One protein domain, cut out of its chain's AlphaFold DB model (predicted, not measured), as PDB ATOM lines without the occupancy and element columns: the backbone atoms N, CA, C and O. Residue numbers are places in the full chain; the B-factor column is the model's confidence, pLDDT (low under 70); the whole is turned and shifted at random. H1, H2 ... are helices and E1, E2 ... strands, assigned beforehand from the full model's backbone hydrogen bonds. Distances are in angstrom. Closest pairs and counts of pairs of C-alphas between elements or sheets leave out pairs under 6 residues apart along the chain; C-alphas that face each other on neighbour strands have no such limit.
ATOM      1  N   SER A  12      30.847  -3.918 -40.090       92.31
ATOM      2  CA  SER A  12      31.784  -3.221 -40.983       92.31
ATOM      3  C   SER A  12      31.980  -1.757 -40.600       92.31
ATOM      4  O   SER A  12      33.106  -1.269 -40.612       92.31
ATOM      5  N   ASP A  13      30.892  -1.086 -40.227       91.44
ATOM      6  CA  ASP A  13      30.877   0.350 -39.953       91.44
ATOM      7  C   ASP A  13      31.637   0.634 -38.653       91.44
ATOM      8  O   ASP A  13      32.486   1.519 -38.593       91.44
ATOM      9  N   PHE A  14      31.419  -0.214 -37.642       90.62
ATOM     10  CA  PHE A  14      32.183  -0.187 -36.398       90.62
ATOM     11  C   PHE A  14      33.678  -0.439 -36.629       90.62
ATOM     12  O   PHE A  14      34.514   0.278 -36.084       90.62
ATOM     13  N   LEU A  15      34.036  -1.450 -37.429       90.88
ATOM     14  CA  LEU A  15      35.441  -1.788 -37.682       90.88
ATOM     15  C   LEU A  15      36.179  -0.678 -38.441       90.88
ATOM     16  O   LEU A  15      37.348  -0.420 -38.150       90.88
ATOM     17  N   ALA A  16      35.501  -0.007 -39.376       89.81
ATOM     18  CA  ALA A  16      36.053   1.135 -40.094       89.81
ATOM     19  C   ALA A  16      36.397   2.286 -39.136       89.81
ATOM     20  O   ALA A  16      37.502   2.829 -39.198       89.81
ATOM     21  N   ASP A  17      35.503   2.612 -38.204       89.25
ATOM     22  CA  ASP A  17      35.750   3.655 -37.205       89.25
ATOM     23  C   ASP A  17      36.776   3.239 -36.150       89.25
ATOM     24  O   ASP A  17      37.651   4.031 -35.792       89.25
ATOM     25  N   ALA A  18      36.744   1.986 -35.693       89.38
ATOM     26  CA  ALA A  18      37.740   1.446 -34.774       89.38
ATOM     27  C   ALA A  18      39.163   1.559 -35.350       89.38
ATOM     28  O   ALA A  18      40.093   1.897 -34.616       89.38
ATOM     29  N   ALA A  19      39.335   1.346 -36.660       88.69
ATOM     30  CA  ALA A  19      40.616   1.499 -37.354       88.69
ATOM     31  C   ALA A  19      41.092   2.961 -37.455       88.69
ATOM     32  O   ALA A  19      42.291   3.208 -37.582       88.69
ATOM     33  N   ARG A  20      40.184   3.943 -37.365       88.44
ATOM     34  CA  ARG A  20      40.534   5.378 -37.339       88.44
ATOM     35  C   ARG A  20      41.122   5.819 -35.998       88.44
ATOM     36  O   ARG A  20      41.736   6.887 -35.923       88.44
ATOM     37  N   LEU A  21      40.934   5.042 -34.930       86.88
ATOM     38  CA  LEU A  21      41.490   5.350 -33.615       86.88
ATOM     39  C   LEU A  21      43.003   5.115 -33.620       86.88
ATOM     40  O   LEU A  21      43.479   4.066 -34.038       86.88
ATOM     41  N   ARG A  22      43.780   6.062 -33.074       82.00
ATOM     42  CA  ARG A  22      45.258   5.989 -33.059       82.00
ATOM     43  C   ARG A  22      45.828   4.713 -32.429       82.00
ATOM     44  O   ARG A  22      46.942   4.332 -32.756       82.00
ATOM     45  N   ARG A  23      45.104   4.101 -31.490       84.69
ATOM     46  CA  ARG A  23      45.493   2.841 -30.834       84.69
ATOM     47  C   ARG A  23      44.652   1.644 -31.289       84.69
ATOM     48  O   ARG A  23      44.801   0.564 -30.728       84.69
ATOM     49  N   GLY A  24      43.782   1.840 -32.282       80.19
ATOM     50  CA  GLY A  24      42.720   0.908 -32.636       80.19
ATOM     51  C   GLY A  24      41.727   0.686 -31.491       80.19
ATOM     52  O   GLY A  24      41.935   1.119 -30.356       80.19
ATOM     53  N   LEU A  25      40.649  -0.030 -31.785       86.62
ATOM     54  CA  LEU A  25      39.867  -0.728 -30.771       86.62
ATOM     55  C   LEU A  25      39.845  -2.205 -31.149       86.62
ATOM     56  O   LEU A  25      39.532  -2.550 -32.288       86.62
ATOM     57  N   LEU A  26      40.230  -3.072 -30.213       84.88
ATOM     58  CA  LEU A  26      40.262  -4.507 -30.469       84.88
ATOM     59  C   LEU A  26      38.837  -5.019 -30.676       84.88
ATOM     60  O   LEU A  26      37.940  -4.730 -29.883       84.88
ATOM     61  N   PHE A  27      38.649  -5.811 -31.726       87.38
ATOM     62  CA  PHE A  27      37.405  -6.517 -31.980       87.38
ATOM     63  C   PHE A  27      37.667  -8.014 -31.945       87.38
ATOM     64  O   PHE A  27      38.530  -8.524 -32.658       87.38
ATOM     65  N   LEU A  28      36.913  -8.713 -31.103       89.19
ATOM     66  CA  LEU A  28      36.975 -10.159 -31.007       89.19
ATOM     67  C   LEU A  28      35.873 -10.769 -31.881       89.19
ATOM     68  O   LEU A  28      34.687 -10.607 -31.589       89.19
ATOM     69  N   GLU A  29      36.280 -11.459 -32.948       91.56
ATOM     70  CA  GLU A  29      35.376 -12.178 -33.857       91.56
ATOM     71  C   GLU A  29      34.725 -13.380 -33.177       91.56
ATOM     72  O   GLU A  29      33.500 -13.500 -33.126       91.56
ATOM     73  N   ASP A  30      35.567 -14.254 -32.626       94.56
ATOM     74  CA  ASP A  30      35.131 -15.462 -31.950       94.56
ATOM     75  C   ASP A  30      34.965 -15.219 -30.449       94.56
ATOM     76  O   ASP A  30      35.922 -14.995 -29.706       94.56
ATOM     77  N   ARG A  31      33.716 -15.309 -29.996       94.12
ATOM     78  CA  ARG A  31      33.320 -15.122 -28.596       94.12
ATOM     79  C   ARG A  31      33.207 -16.442 -27.837       94.12
ATOM     80  O   ARG A  31      32.819 -16.421 -26.671       94.12
ATOM     81  N   SER A  32      33.559 -17.575 -28.452       96.00
ATOM     82  CA  SER A  32      33.510 -18.911 -27.840       96.00
ATOM     83  C   SER A  32      34.246 -18.966 -26.502       96.00
ATOM     84  O   SER A  32      33.809 -19.658 -25.584       96.00
ATOM     85  N   VAL A  33      35.307 -18.163 -26.347       95.19
ATOM     86  CA  VAL A  33      36.068 -18.030 -25.100       95.19
ATOM     87  C   VAL A  33      35.198 -17.649 -23.902       95.19
ATOM     88  O   VAL A  33      35.483 -18.103 -22.794       95.19
ATOM     89  N   LEU A  34      34.129 -16.874 -24.107       96.06
ATOM     90  CA  LEU A  34      33.217 -16.463 -23.039       96.06
ATOM     91  C   LEU A  34      32.398 -17.637 -22.500       96.06
ATOM     92  O   LEU A  34      32.085 -17.643 -21.319       96.06
ATOM     93  N   ASN A  35      32.124 -18.658 -23.314       96.56
ATOM     94  CA  ASN A  35      31.349 -19.840 -22.915       96.56
ATOM     95  C   ASN A  35      32.217 -20.966 -22.340       96.56
ATOM     96  O   ASN A  35      31.705 -22.025 -21.990       96.56
ATOM     97  N   ARG A  36      33.539 -20.777 -22.268       97.94
ATOM     98  CA  ARG A  36      34.447 -21.805 -21.757       97.94
ATOM     99  C   ARG A  36      34.422 -21.849 -20.236       97.94
ATOM    100  O   ARG A  36      34.583 -20.821 -19.582       97.94
ATOM    101  N   THR A  37      34.366 -23.060 -19.702       98.06
ATOM    102  CA  THR A  37      34.567 -23.345 -18.281       98.06
ATOM    103  C   THR A  37      35.950 -22.885 -17.799       98.06
ATOM    104  O   THR A  37      36.925 -22.868 -18.565       98.06
ATOM    105  N   LEU A  38      36.034 -22.493 -16.527       97.06
ATOM    106  CA  LEU A  38      37.261 -22.090 -15.841       97.06
ATOM    107  C   LEU A  38      37.315 -22.730 -14.448       97.06
ATOM    108  O   LEU A  38      36.338 -22.672 -13.715       97.06
ATOM    109  N   GLU A  39      38.468 -23.275 -14.070       97.75
ATOM    110  CA  GLU A  39      38.725 -23.762 -12.712       97.75
ATOM    111  C   GLU A  39      39.442 -22.687 -11.891       97.75
ATOM    112  O   GLU A  39      40.488 -22.180 -12.305       97.75
ATOM    113  N   VAL A  40      38.900 -22.341 -10.723       96.25
ATOM    114  CA  VAL A  40      39.514 -21.394  -9.778       96.25
ATOM    115  C   VAL A  40      39.444 -21.980  -8.377       96.25
ATOM    116  O   VAL A  40      38.357 -22.213  -7.856       96.25
ATOM    117  N   ASN A  41      40.599 -22.206  -7.743       95.81
ATOM    118  CA  ASN A  41      40.694 -22.747  -6.379       95.81
ATOM    119  C   ASN A  41      39.842 -24.018  -6.158       95.81
ATOM    120  O   ASN A  41      39.167 -24.147  -5.138       95.81
ATOM    121  N   GLY A  42      39.837 -24.934  -7.134       96.81
ATOM    122  CA  GLY A  42      39.059 -26.180  -7.084       96.81
ATOM    123  C   GLY A  42      37.551 -26.017  -7.318       96.81
ATOM    124  O   GLY A  42      36.798 -26.948  -7.044       96.81
ATOM    125  N   LYS A  43      37.100 -24.845  -7.782       97.06
ATOM    126  CA  LYS A  43      35.713 -24.592  -8.180       97.06
ATOM    127  C   LYS A  43      35.604 -24.424  -9.690       97.06
ATOM    128  O   LYS A  43      36.277 -23.572 -10.274       97.06
ATOM    129  N   THR A  44      34.649 -25.141 -10.266       98.06
ATOM    130  CA  THR A  44      34.263 -25.029 -11.669       98.06
ATOM    131  C   THR A  44      33.322 -23.844 -11.879       98.06
ATOM    132  O   THR A  44      32.210 -23.811 -11.355       98.06
ATOM    133  N   ILE A  45      33.750 -22.880 -12.688       98.00
ATOM    134  CA  ILE A  45      32.938 -21.759 -13.164       98.00
ATOM    135  C   ILE A  45      32.460 -22.101 -14.583       98.00
ATOM    136  O   ILE A  45      33.298 -22.344 -15.456       98.00
ATOM    137  N   PRO A  46      31.143 -22.109 -14.863       97.44
ATOM    138  CA  PRO A  46      30.604 -22.680 -16.099       97.44
ATOM    139  C   PRO A  46      30.901 -21.848 -17.354       97.44
ATOM    140  O   PRO A  46      30.933 -22.399 -18.450       97.44
ATOM    141  N   ASN A  47      31.137 -20.543 -17.211       97.94
ATOM    142  CA  ASN A  47      31.484 -19.629 -18.300       97.94
ATOM    143  C   ASN A  47      32.276 -18.424 -17.761       97.94
ATOM    144  O   ASN A  47      32.369 -18.213 -16.555       97.94
ATOM    145  N   ARG A  48      32.856 -17.612 -18.644       97.06
ATOM    146  CA  ARG A  48      33.705 -16.463 -18.280       97.06
ATOM    147  C   ARG A  48      32.936 -15.145 -18.196       97.06
ATOM    148  O   ARG A  48      33.531 -14.082 -18.369       97.06
ATOM    149  N   LEU A  49      31.626 -15.207 -17.969       96.69
ATOM    150  CA  LEU A  49      30.791 -14.032 -17.747       96.69
ATOM    151  C   LEU A  49      30.692 -13.751 -16.247       96.69
ATOM    152  O   LEU A  49      30.457 -14.650 -15.439       96.69
ATOM    153  N   LEU A  50      30.865 -12.480 -15.895       96.50
ATOM    154  CA  LEU A  50      30.797 -11.975 -14.533       96.50
ATOM    155  C   LEU A  50      29.721 -10.892 -14.463       96.50
ATOM    156  O   LEU A  50      29.846  -9.863 -15.131       96.50
ATOM    157  N   ALA A  51      28.715 -11.090 -13.614       96.50
ATOM    158  CA  ALA A  51      27.873  -9.987 -13.172       96.50
ATOM    159  C   ALA A  51      28.711  -9.095 -12.243       96.50
ATOM    160  O   ALA A  51      29.102  -9.514 -11.151       96.50
ATOM    161  N   GLN A  52      29.047  -7.901 -12.736       96.00
ATOM    162  CA  GLN A  52      29.854  -6.908 -12.027       96.00
ATOM    163  C   GLN A  52      29.109  -6.382 -10.789       96.00
ATOM    164  O   GLN A  52      27.874  -6.327 -10.811       96.00
ATOM    165  N   PRO A  53      29.832  -5.959  -9.737       94.31
ATOM    166  CA  PRO A  53      29.207  -5.363  -8.568       94.31
ATOM    167  C   PRO A  53      28.513  -4.055  -8.957       94.31
ATOM    168  O   PRO A  53      29.120  -3.162  -9.550       94.31
ATOM    169  N   ILE A  54      27.228  -3.948  -8.621       90.94
ATOM    170  CA  ILE A  54      26.415  -2.747  -8.818       90.94
ATOM    171  C   ILE A  54      25.724  -2.455  -7.493       90.94
ATOM    172  O   ILE A  54      24.944  -3.278  -7.016       90.94
ATOM    173  N   GLU A  55      26.029  -1.293  -6.921       93.00
ATOM    174  CA  GLU A  55      25.429  -0.820  -5.674       93.00
ATOM    175  C   GLU A  55      23.919  -0.630  -5.855       93.00
ATOM    176  O   GLU A  55      23.467   0.103  -6.740       93.00
ATOM    177  N   GLY A  56      23.136  -1.321  -5.032       93.19
ATOM    178  CA  GLY A  56      21.683  -1.253  -5.035       93.19
ATOM    179  C   GLY A  56      21.137  -0.205  -4.077       93.19
ATOM    180  O   GLY A  56      20.087   0.375  -4.360       93.19
ATOM    181  N   GLY A  57      21.827   0.042  -2.955       95.06
ATOM    182  CA  GLY A  57      21.391   1.005  -1.938       95.06
ATOM    183  C   GLY A  57      19.981   0.717  -1.401       95.06
ATOM    184  O   GLY A  57      19.238   1.636  -1.048       95.06
ATOM    185  N   ASP A  58      19.576  -0.553  -1.405       96.19
ATOM    186  CA  ASP A  58      18.228  -1.016  -1.086       96.19
ATOM    187  C   ASP A  58      18.199  -2.040   0.052       96.19
ATOM    188  O   ASP A  58      17.187  -2.719   0.236       96.19
ATOM    189  N   ALA A  59      19.262  -2.116   0.855       96.94
ATOM    190  CA  ALA A  59      19.280  -2.911   2.073       96.94
ATOM    191  C   ALA A  59      18.275  -2.380   3.118       96.94
ATOM    192  O   ALA A  59      17.727  -1.263   3.044       96.94
ATOM    193  N   LEU A  60      18.031  -3.201   4.136       96.56
ATOM    194  CA  LEU A  60      17.372  -2.761   5.360       96.56
ATOM    195  C   LEU A  60      18.279  -1.779   6.120       96.56
ATOM    196  O   LEU A  60      19.488  -1.749   5.918       96.56
ATOM    197  N   VAL A  61      17.709  -1.000   7.046       93.56
ATOM    198  CA  VAL A  61      18.483  -0.058   7.887       93.56
ATOM    199  C   VAL A  61      19.612  -0.773   8.647       93.56
ATOM    200  O   VAL A  61      20.680  -0.207   8.858       93.56
ATOM    201  N   SER A  62      19.416  -2.049   8.988       93.44
ATOM    202  CA  SER A  62      20.439  -2.886   9.616       93.44
ATOM    203  C   SER A  62      21.649  -3.188   8.721       93.44
ATOM    204  O   SER A  62      22.694  -3.541   9.253       93.44
ATOM    205  N   GLY A  63      21.556  -3.032   7.396       94.44
ATOM    206  CA  GLY A  63      22.505  -3.583   6.410       94.44
ATOM    207  C   GLY A  63      22.118  -4.982   5.908       94.44
ATOM    208  O   GLY A  63      22.687  -5.494   4.957       94.44
ATOM    209  N   ALA A  64      21.091  -5.613   6.484       95.88
ATOM    210  CA  ALA A  64      20.632  -6.899   5.966       95.88
ATOM    211  C   ALA A  64      20.047  -6.756   4.540       95.88
ATOM    212  O   ALA A  64      19.380  -5.749   4.261       95.88
ATOM    213  N   PRO A  65      20.221  -7.766   3.663       97.12
ATOM    214  CA  PRO A  65      19.586  -7.792   2.348       97.12
ATOM    215  C   PRO A  65      18.069  -7.593   2.464       97.12
ATOM    216  O   PRO A  65      17.420  -8.220   3.305       97.12
ATOM    217  N   SER A  66      17.488  -6.748   1.612       97.69
ATOM    218  CA  SER A  66      16.030  -6.653   1.494       97.69
ATOM    219  C   SER A  66      15.486  -7.684   0.501       97.69
ATOM    220  O   SER A  66      16.238  -8.316  -0.243       97.69
ATOM    221  N   GLU A  67      14.162  -7.811   0.413       98.19
ATOM    222  CA  GLU A  67      13.516  -8.623  -0.630       98.19
ATOM    223  C   GLU A  67      13.945  -8.204  -2.045       98.19
ATOM    224  O   GLU A  67      14.116  -9.051  -2.922       98.19
ATOM    225  N   ARG A  68      14.175  -6.901  -2.268       97.06
ATOM    226  CA  ARG A  68      14.662  -6.377  -3.552       97.06
ATOM    227  C   ARG A  68      16.101  -6.799  -3.822       97.06
ATOM    228  O   ARG A  68      16.402  -7.199  -4.945       97.06
ATOM    229  N   THR A  69      16.953  -6.770  -2.799       96.75
ATOM    230  CA  THR A  69      18.337  -7.252  -2.872       96.75
ATOM    231  C   THR A  69      18.377  -8.737  -3.234       96.75
ATOM    232  O   THR A  69      19.058  -9.126  -4.182       96.75
ATOM    233  N   VAL A  70      17.592  -9.567  -2.538       97.06
ATOM    234  CA  VAL A  70      17.502 -11.011  -2.810       97.06
ATOM    235  C   VAL A  70      17.001 -11.257  -4.230       97.06
ATOM    236  O   VAL A  70      17.637 -11.989  -4.989       97.06
ATOM    237  N   LYS A  71      15.913 -10.589  -4.628       97.38
ATOM    238  CA  LYS A  71      15.354 -10.699  -5.979       97.38
ATOM    239  C   LYS A  71      16.388 -10.352  -7.055       97.38
ATOM    240  O   LYS A  71      16.554 -11.141  -7.981       97.38
ATOM    241  N   ARG A  72      17.129  -9.244  -6.904       96.19
ATOM    242  CA  ARG A  72      18.191  -8.825  -7.840       96.19
ATOM    243  C   ARG A  72      19.227  -9.930  -8.049       96.19
ATOM    244  O   ARG A  72      19.545 -10.260  -9.188       96.19
ATOM    245  N   TYR A  73      19.751 -10.517  -6.974       96.38
ATOM    246  CA  TYR A  73      20.785 -11.549  -7.105       96.38
ATOM    247  C   TYR A  73      20.250 -12.881  -7.633       96.38
ATOM    248  O   TYR A  73      20.945 -13.543  -8.404       96.38
ATOM    249  N   CYS A  74      19.007 -13.248  -7.308       96.62
ATOM    250  CA  CYS A  74      18.348 -14.400  -7.926       96.62
ATOM    251  C   CYS A  74      18.137 -14.204  -9.435       96.62
ATOM    252  O   CYS A  74      18.387 -15.126 -10.208       96.62
ATOM    253  N   GLU A  75      17.727 -13.011  -9.871       96.50
ATOM    254  CA  GLU A  75      17.565 -12.683 -11.293       96.50
ATOM    255  C   GLU A  75      18.911 -12.694 -12.038       96.50
ATOM    256  O   GLU A  75      19.002 -13.250 -13.133       96.50
ATOM    257  N   LEU A  76      19.984 -12.172 -11.430       95.50
ATOM    258  CA  LEU A  76      21.341 -12.257 -11.990       95.50
ATOM    259  C   LEU A  76      21.822 -13.710 -12.127       95.50
ATOM    260  O   LEU A  76      22.426 -14.059 -13.143       95.50
ATOM    261  N   ALA A  77      21.525 -14.564 -11.144       95.31
ATOM    262  CA  ALA A  77      21.836 -15.992 -11.205       95.31
ATOM    263  C   ALA A  77      21.051 -16.704 -12.311       95.31
ATOM    264  O   ALA A  77      21.631 -17.469 -13.084       95.31
ATOM    265  N   ALA A  78      19.757 -16.404 -12.444       97.38
ATOM    266  CA  ALA A  78      18.924 -16.925 -13.526       97.38
ATOM    267  C   ALA A  78      19.413 -16.477 -14.918       97.38
ATOM    268  O   ALA A  78      19.209 -17.191 -15.897       97.38
ATOM    269  N   GLY A  79      20.107 -15.335 -15.007       95.75
ATOM    270  CA  GLY A  79      20.721 -14.820 -16.234       95.75
ATOM    271  C   GLY A  79      21.929 -15.616 -16.750       95.75
ATOM    272  O   GLY A  79      22.412 -15.336 -17.846       95.75
ATOM    273  N   GLY A  80      22.427 -16.605 -15.999       95.56
ATOM    274  CA  GLY A  80      23.420 -17.566 -16.491       95.56
ATOM    275  C   GLY A  80      24.873 -17.081 -16.500       95.56
ATOM    276  O   GLY A  80      25.719 -17.727 -17.117       95.56
ATOM    277  N   SER A  81      25.200 -15.978 -15.817       96.25
ATOM    278  CA  SER A  81      26.607 -15.606 -15.589       96.25
ATOM    279  C   SER A  81      27.292 -16.641 -14.696       96.25
ATOM    280  O   SER A  81      26.728 -17.066 -13.690       96.25
ATOM    281  N   GLY A  82      28.514 -17.045 -15.047       96.81
ATOM    282  CA  GLY A  82      29.263 -18.044 -14.287       96.81
ATOM    283  C   GLY A  82      29.691 -17.557 -12.905       96.81
ATOM    284  O   GLY A  82      29.867 -18.368 -11.998       96.81
ATOM    285  N   VAL A  83      29.828 -16.241 -12.732       97.06
ATOM    286  CA  VAL A  83      30.133 -15.607 -11.448       97.06
ATOM    287  C   VAL A  83      29.223 -14.403 -11.231       97.06
ATOM    288  O   VAL A  83      28.930 -13.646 -12.158       97.06
ATOM    289  N   ILE A  84      28.832 -14.198  -9.976       96.75
ATOM    290  CA  ILE A  84      28.197 -12.974  -9.496       96.75
ATOM    291  C   ILE A  84      29.112 -12.364  -8.444       96.75
ATOM    292  O   ILE A  84      29.436 -13.020  -7.452       96.75
ATOM    293  N   TRP A  85      29.513 -11.114  -8.648       96.25
ATOM    294  CA  TRP A  85      30.159 -10.314  -7.617       96.25
ATOM    295  C   TRP A  85      29.108  -9.371  -7.036       96.25
ATOM    296  O   TRP A  85      28.584  -8.501  -7.727       96.25
TER     297      TRP A  85
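AT A GLANCE: This is residues 12 to 85 of the 102 residues of an uncharacterized protein of Blautia producta (UniProt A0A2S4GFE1). The model is a drawn-out, open string of parts: the small helix H1 sits alone at one end, the short helix H2 and the two-strand hairpin of E1 and E2 come next, and a long unnamed stretch then runs out to the other end, from where H3 folds back. Residues 83 to 84, after H3, come back beside residues 50 to 51 of that stretch and pair with them in parallel, too short a pairing for a named strand. The printed part has 74 residues with three named helices and two named strands, in the order H1, H2, E1, E2, H3; the sheet has the order E1 - E2 and is antiparallel. Under half of the residues, 31 of 74, are in named elements, and the class is mostly helix. The whole is extended, with a radius of gyration of the C-alphas of 18.1 A, and elongated, with spans of 52 by 31 by 20 A.

IN THESE COORDINATES: Find C-alpha 12 at (31.784, -3.221, -40.983); from there H1 runs over residues 12 to 20, 12.8 A from first to last C-alpha. Go on to residues 32 to 35 for H2, 5.5 A long. Next look at E1, residues 38 to 40, 6.5 A long, and E2, residues 43 to 45, 6.4 A long. H3, the longest helix, takes residues 67 to 78 and spans 16.3 A; it begins at C-alpha 67 at (13.516, -8.623, -0.630) and ends at C-alpha 78 at (18.924, -16.925, -13.526).

HOW THE PARTS SIT: Start with H1, which is apart from H2, E1, E2 and H3. H2 touches no helix; it is apart from E2 and H3. A tight link of 2 residues leads from H2 to E1. Look then at the hairpin of E1 and E2, antiparallel at 146 degrees between their directions. The C-alphas of Glu 39 and Thr 44 face each other at 4.8 A; N 38 and O 45 are within hydrogen-bond range at 2.9 A, as are N 45 and O 38 at 2.8 A. H3 is apart from E1. In H1 and H3 every O i to N i+4 pair is within hydrogen-bond range; H2 is too short for such a pair, and its one O i to N i+3 pair is within range.

THE WHOLE: The two C-alphas farthest apart are those of Ala 16, in H1, and Ser 62, 52.3 A from each other. The links from H1 to H2, with 11 residues, and from E2 to H3, with 21 residues, are long; the latter is the stretch 46 to 66, with no named element. The printed part has no cut. The mean pLDDT of the printed part is 94.2, and no printed residue is under 70.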